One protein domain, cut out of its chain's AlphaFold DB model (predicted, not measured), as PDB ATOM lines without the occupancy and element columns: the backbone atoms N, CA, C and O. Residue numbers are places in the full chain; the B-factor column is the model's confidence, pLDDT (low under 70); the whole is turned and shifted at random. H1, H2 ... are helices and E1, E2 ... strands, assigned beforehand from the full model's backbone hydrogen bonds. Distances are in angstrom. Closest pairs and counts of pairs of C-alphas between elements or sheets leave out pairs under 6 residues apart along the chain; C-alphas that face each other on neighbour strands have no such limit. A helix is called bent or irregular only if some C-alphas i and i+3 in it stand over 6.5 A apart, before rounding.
ATOM      1  N   PRO A 584     -27.113 -30.771  44.261       77.44
ATOM      2  CA  PRO A 584     -25.938 -31.264  43.574       77.44
ATOM      3  C   PRO A 584     -26.124 -32.723  43.150       77.44
ATOM      4  O   PRO A 584     -26.617 -33.552  43.915       77.44
ATOM      5  N   THR A 585     -25.638 -33.064  41.958       76.81
ATOM      6  CA  THR A 585     -25.481 -34.462  41.525       76.81
ATOM      7  C   THR A 585     -24.296 -35.151  42.212       76.81
ATOM      8  O   THR A 585     -24.249 -36.378  42.269       76.81
ATOM      9  N   SER A 586     -23.350 -34.371  42.750       84.00
ATOM     10  CA  SER A 586     -22.170 -34.816  43.499       84.00
ATOM     11  C   SER A 586     -21.808 -33.800  44.582       84.00
ATOM     12  O   SER A 586     -21.867 -32.595  44.352       84.00
ATOM     13  N   PHE A 587     -21.367 -34.271  45.750       86.31
ATOM     14  CA  PHE A 587     -20.813 -33.390  46.786       86.31
ATOM     15  C   PHE A 587     -19.391 -32.916  46.486       86.31
ATOM     16  O   PHE A 587     -18.894 -32.058  47.208       86.31
ATOM     17  N   ASP A 588     -18.745 -33.451  45.454       89.81
ATOM     18  CA  ASP A 588     -17.489 -32.933  44.929       89.81
ATOM     19  C   ASP A 588     -17.780 -31.847  43.887       89.81
ATOM     20  O   ASP A 588     -18.159 -32.141  42.753       89.81
ATOM     21  N   TYR A 589     -17.658 -30.586  44.304       90.75
ATOM     22  CA  TYR A 589     -17.872 -29.431  43.436       90.75
ATOM     23  C   TYR A 589     -16.629 -29.069  42.633       90.75
ATOM     24  O   TYR A 589     -16.758 -28.309  41.677       90.75
ATOM     25  N   LEU A 590     -15.439 -29.547  43.023       92.88
ATOM     26  CA  LEU A 590     -14.186 -29.219  42.348       92.88
ATOM     27  C   LEU A 590     -13.361 -30.475  42.019       92.88
ATOM     28  O   LEU A 590     -12.205 -30.598  42.422       92.88
ATOM     29  N   ASP A 591     -13.955 -31.368  41.226       89.38
ATOM     30  CA  ASP A 591     -13.515 -32.752  40.955       89.38
ATOM     31  C   ASP A 591     -12.229 -32.922  40.115       89.38
ATOM     32  O   ASP A 591     -11.808 -34.032  39.782       89.38
ATOM     33  N   GLY A 592     -11.609 -31.819  39.714       89.12
ATOM     34  CA  GLY A 592     -10.465 -31.787  38.797       89.12
ATOM     35  C   GLY A 592     -10.768 -32.102  37.329       89.12
ATOM     36  O   GLY A 592      -9.834 -32.093  36.530       89.12
ATOM     37  N   LYS A 593     -12.024 -32.356  36.946       89.06
ATOM     38  CA  LYS A 593     -12.397 -32.887  35.626       89.06
ATOM     39  C   LYS A 593     -13.389 -32.005  34.880       89.06
ATOM     40  O   LYS A 593     -13.209 -31.782  33.686       89.06
ATOM     41  N   ASN A 594     -14.423 -31.522  35.559       90.00
ATOM     42  CA  ASN A 594     -15.531 -30.797  34.948       90.00
ATOM     43  C   ASN A 594     -15.580 -29.351  35.451       90.00
ATOM     44  O   ASN A 594     -15.274 -29.067  36.608       90.00
ATOM     45  N   GLN A 595     -16.006 -28.419  34.591       93.19
ATOM     46  CA  GLN A 595     -16.255 -27.048  35.040       93.19
ATOM     47  C   GLN A 595     -17.373 -27.029  36.101       93.19
ATOM     48  O   GLN A 595     -18.404 -27.686  35.921       93.19
ATOM     49  N   PRO A 596     -17.207 -26.266  37.195       92.00
ATOM     50  CA  PRO A 596     -18.118 -26.299  38.328       92.00
ATOM     51  C   PRO A 596     -19.348 -25.423  38.056       92.00
ATOM     52  O   PRO A 596     -19.368 -24.219  38.319       92.00
ATOM     53  N   VAL A 597     -20.380 -26.045  37.488       90.81
ATOM     54  CA  VAL A 597     -21.656 -25.407  37.126       90.81
ATOM     55  C   VAL A 597     -22.630 -25.310  38.313       90.81
ATOM     56  O   VAL A 597     -22.331 -25.711  39.439       90.81
ATOM     57  N   GLY A 598     -23.823 -24.755  38.071       90.94
ATOM     58  CA  GLY A 598     -24.911 -24.720  39.051       90.94
ATOM     59  C   GLY A 598     -24.570 -23.883  40.284       90.94
ATOM     60  O   GLY A 598     -24.217 -22.708  40.167       90.94
ATOM     61  N   PHE A 599     -24.679 -24.490  41.468       90.19
ATOM     62  CA  PHE A 599     -24.477 -23.805  42.746       90.19
ATOM     63  C   PHE A 599     -23.091 -23.155  42.861       90.19
ATOM     64  O   PHE A 599     -22.998 -21.996  43.251       90.19
ATOM     65  N   PHE A 600     -22.014 -23.829  42.442       92.75
ATOM     66  CA  PHE A 600     -20.674 -23.234  42.507       92.75
ATOM     67  C   PHE A 600     -20.560 -21.970  41.643       92.75
ATOM     68  O   PHE A 600     -20.075 -20.934  42.101       92.75
ATOM     69  N   ARG A 601     -21.058 -22.029  40.401       94.12
ATOM     70  CA  ARG A 601     -21.111 -20.870  39.499       94.12
ATOM     71  C   ARG A 601     -21.899 -19.711  40.118       94.12
ATOM     72  O   ARG A 601     -21.466 -18.567  39.998       94.12
ATOM     73  N   SER A 602     -23.018 -19.995  40.796       93.69
ATOM     74  CA  SER A 602     -23.807 -18.989  41.532       93.69
ATOM     75  C   SER A 602     -22.946 -18.237  42.554       93.69
ATOM     76  O   SER A 602     -22.918 -17.008  42.550       93.69
ATOM     77  N   LEU A 603     -22.146 -18.960  43.346       94.19
ATOM     78  CA  LEU A 603     -21.255 -18.358  44.345       94.19
ATOM     79  C   LEU A 603     -20.190 -17.452  43.713       94.19
ATOM     80  O   LEU A 603     -19.958 -16.342  44.198       94.19
ATOM     81  N   ILE A 604     -19.560 -17.895  42.619       96.62
ATOM     82  CA  ILE A 604     -18.588 -17.070  41.884       96.62
ATOM     83  C   ILE A 604     -19.259 -15.822  41.303       96.62
ATOM     84  O   ILE A 604     -18.668 -14.743  41.335       96.62
ATOM     85  N   ASN A 605     -20.503 -15.934  40.830       96.62
ATOM     86  CA  ASN A 605     -21.269 -14.788  40.352       96.62
ATOM     87  C   ASN A 605     -21.574 -13.790  41.480       96.62
ATOM     88  O   ASN A 605     -21.361 -12.593  41.305       96.62
ATOM     89  N   SER A 606     -21.970 -14.255  42.668       94.56
ATOM     90  CA  SER A 606     -22.152 -13.367  43.827       94.56
ATOM     91  C   SER A 606     -20.856 -12.643  44.208       94.56
ATOM     92  O   SER A 606     -20.872 -11.450  44.506       94.56
ATOM     93  N   LEU A 607     -19.711 -13.332  44.162       96.06
ATOM     94  CA  LEU A 607     -18.406 -12.707  44.404       96.06
ATOM     95  C   LEU A 607     -18.038 -11.684  43.319       96.06
ATOM     96  O   LEU A 607     -17.489 -10.629  43.638       96.06
ATOM     97  N   TYR A 608     -18.368 -11.962  42.056       96.88
ATOM     98  CA  TYR A 608     -18.195 -11.024  40.949       96.88
ATOM     99  C   TYR A 608     -19.002  -9.734  41.148       96.88
ATOM    100  O   TYR A 608     -18.461  -8.641  40.968       96.88
ATOM    101  N   GLU A 609     -20.268  -9.837  41.555       93.06
ATOM    102  CA  GLU A 609     -21.141  -8.682  41.799       93.06
ATOM    103  C   GLU A 609     -20.601  -7.785  42.924       93.06
ATOM    104  O   GLU A 609     -20.524  -6.557  42.780       93.06
ATOM    105  N   VAL A 610     -20.147  -8.393  44.027       90.69
ATOM    106  CA  VAL A 610     -19.534  -7.654  45.140       90.69
ATOM    107  C   VAL A 610     -18.202  -7.028  44.717       90.69
ATOM    108  O   VAL A 610     -17.973  -5.852  44.997       90.69
ATOM    109  N   ALA A 611     -17.348  -7.755  43.990       93.50
ATOM    110  CA  ALA A 611     -16.079  -7.222  43.489       93.50
ATOM    111  C   ALA A 611     -16.269  -6.090  42.467       93.50
ATOM    112  O   ALA A 611     -15.466  -5.163  42.411       93.50
ATOM    113  N   THR A 612     -17.342  -6.128  41.674       91.19
ATOM    114  CA  THR A 612     -17.705  -5.049  40.739       91.19
ATOM    115  C   THR A 612     -18.090  -3.769  41.477       91.19
ATOM    116  O   THR A 612     -17.838  -2.671  40.984       91.19
ATOM    117  N   SER A 613     -18.644  -3.918  42.680       85.44
ATOM    118  CA  SER A 613     -19.048  -2.816  43.552       85.44
ATOM    119  C   SER A 613     -17.915  -2.309  44.458       85.44
ATOM    120  O   SER A 613     -18.119  -1.361  45.217       85.44
ATOM    121  N   ASP A 614     -16.726  -2.917  44.414       86.38
ATOM    122  CA  ASP A 614     -15.594  -2.550  45.263       86.38
ATOM    123  C   ASP A 614     -14.839  -1.334  44.710       86.38
ATOM    124  O   ASP A 614     -14.369  -1.324  43.572       86.38
ATOM    125  N   THR A 615     -14.703  -0.295  45.532       80.31
ATOM    126  CA  THR A 615     -14.042   0.962  45.155       80.31
ATOM    127  C   THR A 615     -12.601   1.071  45.621       80.31
ATOM    128  O   THR A 615     -11.959   2.092  45.377       80.31
ATOM    129  N   ARG A 616     -12.070   0.067  46.326       85.81
ATOM    130  CA  ARG A 616     -10.663   0.067  46.724       85.81
ATOM    131  C   ARG A 616      -9.806  -0.053  45.467       85.81
ATOM    132  O   ARG A 616      -9.889  -1.040  44.744       85.81
ATOM    133  N   THR A 617      -8.938   0.926  45.217       85.69
ATOM    134  CA  THR A 617      -8.055   0.924  44.037       85.69
ATOM    135  C   THR A 617      -7.174  -0.328  43.977       85.69
ATOM    136  O   THR A 617      -6.940  -0.866  42.898       85.69
ATOM    137  N   SER A 618      -6.752  -0.846  45.136       89.69
ATOM    138  CA  SER A 618      -6.014  -2.111  45.265       89.69
ATOM    139  C   SER A 618      -6.786  -3.345  44.779       89.69
ATOM    140  O   SER A 618      -6.173  -4.368  44.495       89.69
ATOM    141  N   HIS A 619      -8.112  -3.255  44.658       92.00
ATOM    142  CA  HIS A 619      -9.015  -4.359  44.320       92.00
ATOM    143  C   HIS A 619      -9.582  -4.257  42.897       92.00
ATOM    144  O   HIS A 619     -10.339  -5.128  42.473       92.00
ATOM    145  N   ALA A 620      -9.177  -3.248  42.116       89.69
ATOM    146  CA  ALA A 620      -9.727  -2.967  40.786       89.69
ATOM    147  C   ALA A 620      -9.646  -4.154  39.800       89.69
ATOM    148  O   ALA A 620     -10.494  -4.289  38.917       89.69
ATOM    149  N   LEU A 621      -8.645  -5.030  39.957       93.81
ATOM    150  CA  LEU A 621      -8.446  -6.210  39.107       93.81
ATOM    151  C   LEU A 621      -9.281  -7.429  39.528       93.81
ATOM    152  O   LEU A 621      -9.429  -8.365  38.741       93.81
ATOM    153  N   VAL A 622      -9.852  -7.440  40.735       95.31
ATOM    154  CA  VAL A 622     -10.516  -8.631  41.285       95.31
ATOM    155  C   VAL A 622     -11.768  -9.001  40.485       95.31
ATOM    156  O   VAL A 622     -11.962 -10.173  40.159       95.31
ATOM    157  N   LYS A 623     -12.582  -8.016  40.084       95.31
ATOM    158  CA  LYS A 623     -13.772  -8.258  39.250       95.31
ATOM    159  C   LYS A 623     -13.431  -8.940  37.923       95.31
ATOM    160  O   LYS A 623     -14.144  -9.837  37.491       95.31
ATOM    161  N   HIS A 624     -12.306  -8.568  37.306       96.94
ATOM    162  CA  HIS A 624     -11.856  -9.161  36.047       96.94
ATOM    163  C   HIS A 624     -11.430 -10.618  36.239       96.94
ATOM    164  O   HIS A 624     -11.646 -11.444  35.355       96.94
ATOM    165  N   ASN A 625     -10.876 -10.953  37.409       96.06
ATOM    166  CA  ASN A 625     -10.578 -12.335  37.752       96.06
ATOM    167  C   ASN A 625     -11.854 -13.180  37.873       96.06
ATOM    168  O   ASN A 625     -11.914 -14.246  37.272       96.06
ATOM    169  N   TYR A 626     -12.876 -12.706  38.594       97.88
ATOM    170  CA  TYR A 626     -14.135 -13.451  38.702       97.88
ATOM    171  C   TYR A 626     -14.880 -13.546  37.366       97.88
ATOM    172  O   TYR A 626     -15.344 -14.631  37.036       97.88
ATOM    173  N   GLN A 627     -14.913 -12.476  36.558       97.94
ATOM    174  CA  GLN A 627     -15.477 -12.528  35.201       97.94
ATOM    175  C   GLN A 627     -14.798 -13.618  34.366       97.94
ATOM    176  O   GLN A 627     -15.469 -14.469  33.801       97.94
ATOM    177  N   ARG A 628     -13.460 -13.665  34.371       96.62
ATOM    178  CA  ARG A 628     -12.694 -14.693  33.656       96.62
ATOM    179  C   ARG A 628     -13.030 -16.113  34.127       96.62
ATOM    180  O   ARG A 628     -13.023 -17.034  33.317       96.62
ATOM    181  N   LEU A 629     -13.269 -16.312  35.425       96.56
ATOM    182  CA  LEU A 629     -13.680 -17.614  35.962       96.56
ATOM    183  C   LEU A 629     -15.103 -17.982  35.524       96.56
ATOM    184  O   LEU A 629     -15.328 -19.130  35.158       96.56
ATOM    185  N   LEU A 630     -16.034 -17.025  35.500       97.69
ATOM    186  CA  LEU A 630     -17.384 -17.237  34.969       97.69
ATOM    187  C   LEU A 630     -17.346 -17.595  33.482       97.69
ATOM    188  O   LEU A 630     -17.931 -18.598  33.093       97.69
ATOM    189  N   ASP A 631     -16.576 -16.860  32.678       96.62
ATOM    190  CA  ASP A 631     -16.430 -17.128  31.243       96.62
ATOM    191  C   ASP A 631     -15.850 -18.533  30.989       96.62
ATOM    192  O   ASP A 631     -16.268 -19.235  30.066       96.62
ATOM    193  N   LYS A 632     -14.900 -18.987  31.823       95.44
ATOM    194  CA  LYS A 632     -14.361 -20.359  31.767       95.44
ATOM    195  C   LYS A 632     -15.414 -21.418  32.100       95.44
ATOM    196  O   LYS A 632     -15.457 -22.440  31.415       95.44
ATOM    197  N   ILE A 633     -16.223 -21.187  33.136       95.62
ATOM    198  CA  ILE A 633     -17.310 -22.099  33.513       95.62
ATOM    199  C   ILE A 633     -18.329 -22.178  32.371       95.62
ATOM    200  O   ILE A 633     -18.641 -23.269  31.901       95.62
ATOM    201  N   ASP A 634     -18.789 -21.023  31.891       95.50
ATOM    202  CA  ASP A 634     -19.879 -20.912  30.918       95.50
ATOM    203  C   ASP A 634     -19.464 -21.388  29.514       95.50
ATOM    204  O   ASP A 634     -20.290 -21.904  28.763       95.50
ATOM    205  N   SER A 635     -18.176 -21.284  29.161       94.69
ATOM    206  CA  SER A 635     -17.636 -21.841  27.910       94.69
ATOM    207  C   SER A 635     -17.402 -23.353  27.946       94.69
ATOM    208  O   SER A 635     -17.133 -23.941  26.899       94.69
ATOM    209  N   GLY A 636     -17.465 -23.992  29.121       91.00
ATOM    210  CA  GLY A 636     -17.135 -25.411  29.269       91.00
ATOM    211  C   GLY A 636     -15.663 -25.725  28.975       91.00
ATOM    212  O   GLY A 636     -15.359 -26.806  28.477       91.00
ATOM    213  N   SER A 637     -14.752 -24.779  29.237       89.25
ATOM    214  CA  SER A 637     -13.325 -24.934  28.925       89.25
ATOM    215  C   SER A 637     -12.714 -26.179  29.582       89.25
ATOM    216  O   SER A 637     -12.931 -26.448  30.761       89.25
ATOM    217  N   ASP A 638     -11.860 -26.885  28.842       83.00
ATOM    218  CA  ASP A 638     -11.041 -28.007  29.319       83.00
ATOM    219  C   ASP A 638      -9.947 -27.586  30.323       83.00
ATOM    220  O   ASP A 638      -9.469 -28.392  31.122       83.00
ATOM    221  N   ARG A 639      -9.554 -26.305  30.327       79.38
ATOM    222  CA  ARG A 639      -8.577 -25.740  31.267       79.38
ATOM    223  C   ARG A 639      -9.216 -25.483  32.624       79.38
ATOM    224  O   ARG A 639      -9.657 -24.368  32.931       79.38
ATOM    225  N   TYR A 640      -9.183 -26.508  33.459       86.44
ATOM    226  CA  TYR A 640      -9.765 -26.500  34.788       86.44
ATOM    227  C   TYR A 640      -8.713 -26.711  35.892       86.44
ATOM    228  O   TYR A 640      -7.830 -27.556  35.779       86.44
ATOM    229  N   SER A 641      -8.781 -25.908  36.960       92.12
ATOM    230  CA  SER A 641      -7.882 -26.000  38.118       92.12
ATOM    231  C   SER A 641      -8.677 -25.847  39.416       92.12
ATOM    232  O   SER A 641      -9.023 -24.718  39.776       92.12
ATOM    233  N   PRO A 642      -8.939 -26.937  40.164       92.94
ATOM    234  CA  PRO A 642      -9.665 -26.884  41.437       92.94
ATOM    235  C   PRO A 642      -9.108 -25.844  42.409       92.94
ATOM    236  O   PRO A 642      -9.851 -25.081  43.019       92.94
ATOM    237  N   MET A 643      -7.780 -25.752  42.500       92.31
ATOM    238  CA  MET A 643      -7.105 -24.832  43.415       92.31
ATOM    239  C   MET A 643      -7.297 -23.359  43.025       92.31
ATOM    240  O   MET A 643      -7.341 -22.498  43.901       92.31
ATOM    241  N   GLU A 644      -7.414 -23.052  41.729       94.62
ATOM    242  CA  GLU A 644      -7.708 -21.695  41.247       94.62
ATOM    243  C   GLU A 644      -9.098 -21.246  41.723       94.62
ATOM    244  O   GLU A 644      -9.234 -20.185  42.335       94.62
ATOM    245  N   TYR A 645     -10.111 -22.088  41.504       95.00
ATOM    246  CA  TYR A 645     -11.492 -21.821  41.906       95.00
ATOM    247  C   TYR A 645     -11.668 -21.804  43.425       95.00
ATOM    248  O   TYR A 645     -12.332 -20.914  43.952       95.00
ATOM    249  N   TRP A 646     -11.025 -22.728  44.142       93.69
ATOM    250  CA  TRP A 646     -11.056 -22.767  45.602       93.69
ATOM    251  C   TRP A 646     -10.479 -21.484  46.219       93.69
ATOM    252  O   TRP A 646     -11.107 -20.879  47.086       93.69
ATOM    253  N   ARG A 647      -9.327 -21.003  45.723       92.56
ATOM    254  CA  ARG A 647      -8.730 -19.732  46.177       92.56
ATOM    255  C   ARG A 647      -9.612 -18.526  45.866       92.56
ATOM    256  O   ARG A 647      -9.636 -17.581  46.648       92.56
ATOM    257  N   ALA A 648     -10.307 -18.545  44.729       94.31
ATOM    258  CA  ALA A 648     -11.238 -17.486  44.367       94.31
ATOM    259  C   ALA A 648     -12.456 -17.463  45.304       94.31
ATOM    260  O   ALA A 648     -12.848 -16.391  45.755       94.31
ATOM    261  N   LEU A 649     -13.011 -18.632  45.638       93.75
ATOM    262  CA  LEU A 649     -14.139 -18.751  46.562       93.75
ATOM    263  C   LEU A 649     -13.782 -18.265  47.977       93.75
ATOM    264  O   LEU A 649     -14.553 -17.533  48.594       93.75
ATOM    265  N   HIS A 650     -12.600 -18.636  48.473       90.88
ATOM    266  CA  HIS A 650     -12.130 -18.306  49.826       90.88
ATOM    267  C   HIS A 650     -11.304 -17.023  49.893       90.88
ATOM    268  O   HIS A 650     -10.373 -16.911  50.690       90.88
ATOM    269  N   ASN A 651     -11.636 -16.033  49.065       91.25
ATOM    270  CA  ASN A 651     -10.973 -14.737  49.105       91.25
ATOM    271  C   ASN A 651     -11.307 -13.993  50.423       91.25
ATOM    272  O   ASN A 651     -12.470 -13.623  50.626       91.25
ATOM    273  N   PRO A 652     -10.320 -13.712  51.304       88.06
ATOM    274  CA  PRO A 652     -10.573 -13.094  52.607       88.06
ATOM    275  C   PRO A 652     -11.272 -11.733  52.531       88.06
ATOM    276  O   PRO A 652     -12.066 -11.415  53.414       88.06
ATOM    277  N   ASP A 653     -11.032 -10.959  51.468       88.75
ATOM    278  CA  ASP A 653     -11.624  -9.630  51.268       88.75
ATOM    279  C   ASP A 653     -13.129  -9.661  50.971       88.75
ATOM    280  O   ASP A 653     -13.807  -8.649  51.151       88.75
ATOM    281  N   TYR A 654     -13.650 -10.803  50.510       90.50
ATOM    282  CA  TYR A 654     -15.052 -10.977  50.111       90.50
ATOM    283  C   TYR A 654     -15.753 -12.102  50.872       90.50
ATOM    284  O   TYR A 654     -16.893 -12.445  50.544       90.50
ATOM    285  N   ARG A 655     -15.094 -12.658  51.898       87.69
ATOM    286  CA  ARG A 655     -15.551 -13.838  52.642       87.69
ATOM    287  C   ARG A 655     -16.988 -13.703  53.137       87.69
ATOM    288  O   ARG A 655     -17.739 -14.666  53.036       87.69
ATOM    289  N   ASP A 656     -17.398 -12.514  53.590       86.50
ATOM    290  CA  ASP A 656     -18.751 -12.227  54.087       86.50
ATOM    291  C   ASP A 656     -19.846 -12.660  53.104       86.50
ATOM    292  O   ASP A 656     -20.882 -13.159  53.533       86.50
ATOM    293  N   THR A 657     -19.604 -12.536  51.796       89.12
ATOM    294  CA  THR A 657     -20.536 -12.970  50.741       89.12
ATOM    295  C   THR A 657     -20.864 -14.456  50.869       89.12
ATOM    296  O   THR A 657     -22.030 -14.847  50.780       89.12
ATOM    297  N   ILE A 658     -19.845 -15.279  51.135       89.69
ATOM    298  CA  ILE A 658     -19.970 -16.727  51.324       89.69
ATOM    299  C   ILE A 658     -20.491 -17.038  52.729       89.69
ATOM    300  O   ILE A 658     -21.429 -17.819  52.869       89.69
ATOM    301  N   GLN A 659     -19.970 -16.375  53.768       87.50
ATOM    302  CA  GLN A 659     -20.365 -16.641  55.163       87.50
ATOM    303  C   GLN A 659     -21.836 -16.309  55.457       87.50
ATOM    304  O   GLN A 659     -22.440 -16.900  56.352       87.50
ATOM    305  N   LYS A 660     -22.416 -15.368  54.704       90.19
ATOM    306  CA  LYS A 660     -23.828 -14.970  54.791       90.19
ATOM    307  C   LYS A 660     -24.755 -15.806  53.900       90.19
ATOM    308  O   LYS A 660     -25.958 -15.554  53.858       90.19
ATOM    309  N   THR A 661     -24.219 -16.802  53.197       90.44
ATOM    310  CA  THR A 661     -25.009 -17.733  52.383       90.44
ATOM    311  C   THR A 661     -25.401 -18.950  53.214       90.44
ATOM    312  O   THR A 661     -24.540 -19.676  53.717       90.44
ATOM    313  N   ILE A 662     -26.703 -19.179  53.342       90.19
ATOM    314  CA  ILE A 662     -27.312 -20.309  54.046       90.19
ATOM    315  C   ILE A 662     -27.770 -21.316  52.998       90.19
ATOM    316  O   ILE A 662     -28.608 -20.985  52.162       90.19
ATOM    317  N   VAL A 663     -27.238 -22.533  53.025       87.62
ATOM    318  CA  VAL A 663     -27.476 -23.498  51.944       87.62
ATOM    319  C   VAL A 663     -28.484 -24.546  52.377       87.62
ATOM    320  O   VAL A 663     -28.292 -25.235  53.377       87.62
ATOM    321  N   ASN A 664     -29.548 -24.689  51.601       83.25
ATOM    322  CA  ASN A 664     -30.486 -25.794  51.700       83.25
ATOM    323  C   ASN A 664     -30.064 -26.901  50.726       83.25
ATOM    324  O   ASN A 664     -29.950 -26.634  49.531       83.25
ATOM    325  N   ILE A 665     -29.839 -28.123  51.216       74.38
ATOM    326  CA  ILE A 665     -29.517 -29.282  50.369       74.38
ATOM    327  C   ILE A 665     -30.595 -30.353  50.572       74.38
ATOM    328  O   ILE A 665     -30.445 -31.191  51.465       74.38
TER     329      ILE A 665
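Overview. This is residues 584 to 665 of the 684 residues of the protein "Phage-related lysozyme (Muraminidase)" of Klebsiella michiganensis (UniProt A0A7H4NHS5). Two antiparallel helices, H1 and H2, make a helical hairpin, and two short helices, H3 and H4, pack on H1 at a slant, H3 lying between H2 and H4 round one side of H1. A short strand, E1, runs off from the end of H4, away from the other helices, and the opening stretch of residues 584 to 598 loops about the end of the body where H1 begins. The printed part has 82 residues, with four named helices and one named strand in the order H1, H2, H3, H4, E1; the class is mostly helix. The whole is compact, with a radius of gyration of the C-alphas of 12.7 A, and spans 38 by 29 by 18 A.

Arrangement. Start at residue 584; after residues 584 to 598, which hold no named element, you reach the hub, H1, residues 599 to 612, which touches three helices. The next helix, H2, residues 622 to 634, forms a helical hairpin with H1: they touch at a shallow tilt of 29 degrees, opposite ways, and their closest C-alphas, of Ala 611 and Lys 623, are 4.9 A apart. Then look at H3, residues 642 to 649, which touches H1 at a steep tilt of 49 degrees, the same way; H1 meets it with residues 603 to 607 alone, and the closest C-alphas, of Ile 604 and Leu 649, are 6.7 A apart. H3 is close to H2 but not clearly touching, the C-alphas of Tyr 626 and Ala 648 being closest at 7.5 A. H4, residues 652 to 659, touches H1 at a steep tilt of 49 degrees, opposite ways; the closest C-alphas are those of Leu 607 and Thr 657, 6.7 A apart. H4 is apart from H2. E1, residues 661 to 664, pairs with no named strand; it is apart from H1, H2 and H3, and meets H4 only through their link. In H1, H2 and H3 every O i to N i+4 pair is within hydrogen-bond range; in H4 1 of 4 is, beside 3 of 5 O i to N i+3 pairs.

Along the chain. Find C-alpha 599 at (-24.477, -23.805, 42.746), from which H1 runs 20.0 A to C-alpha 612. H2 covers 18.6 A, H3 10.6 A and H4 10.7 A. H4 is irregular: C-alphas 653 and 656 are 8.1 A apart. E1 covers 9.8 A and ends at C-alpha 664, (-30.486, -25.794, 51.700).

Size, cuts and confidence. The two C-alphas farthest apart, of Thr 585 and Thr 617, are 39.5 A apart. The printed part has no cut and no long link; H3 to H4 and H4 to E1 are tight. Its mean pLDDT is 90.9, and no printed residue is under 70.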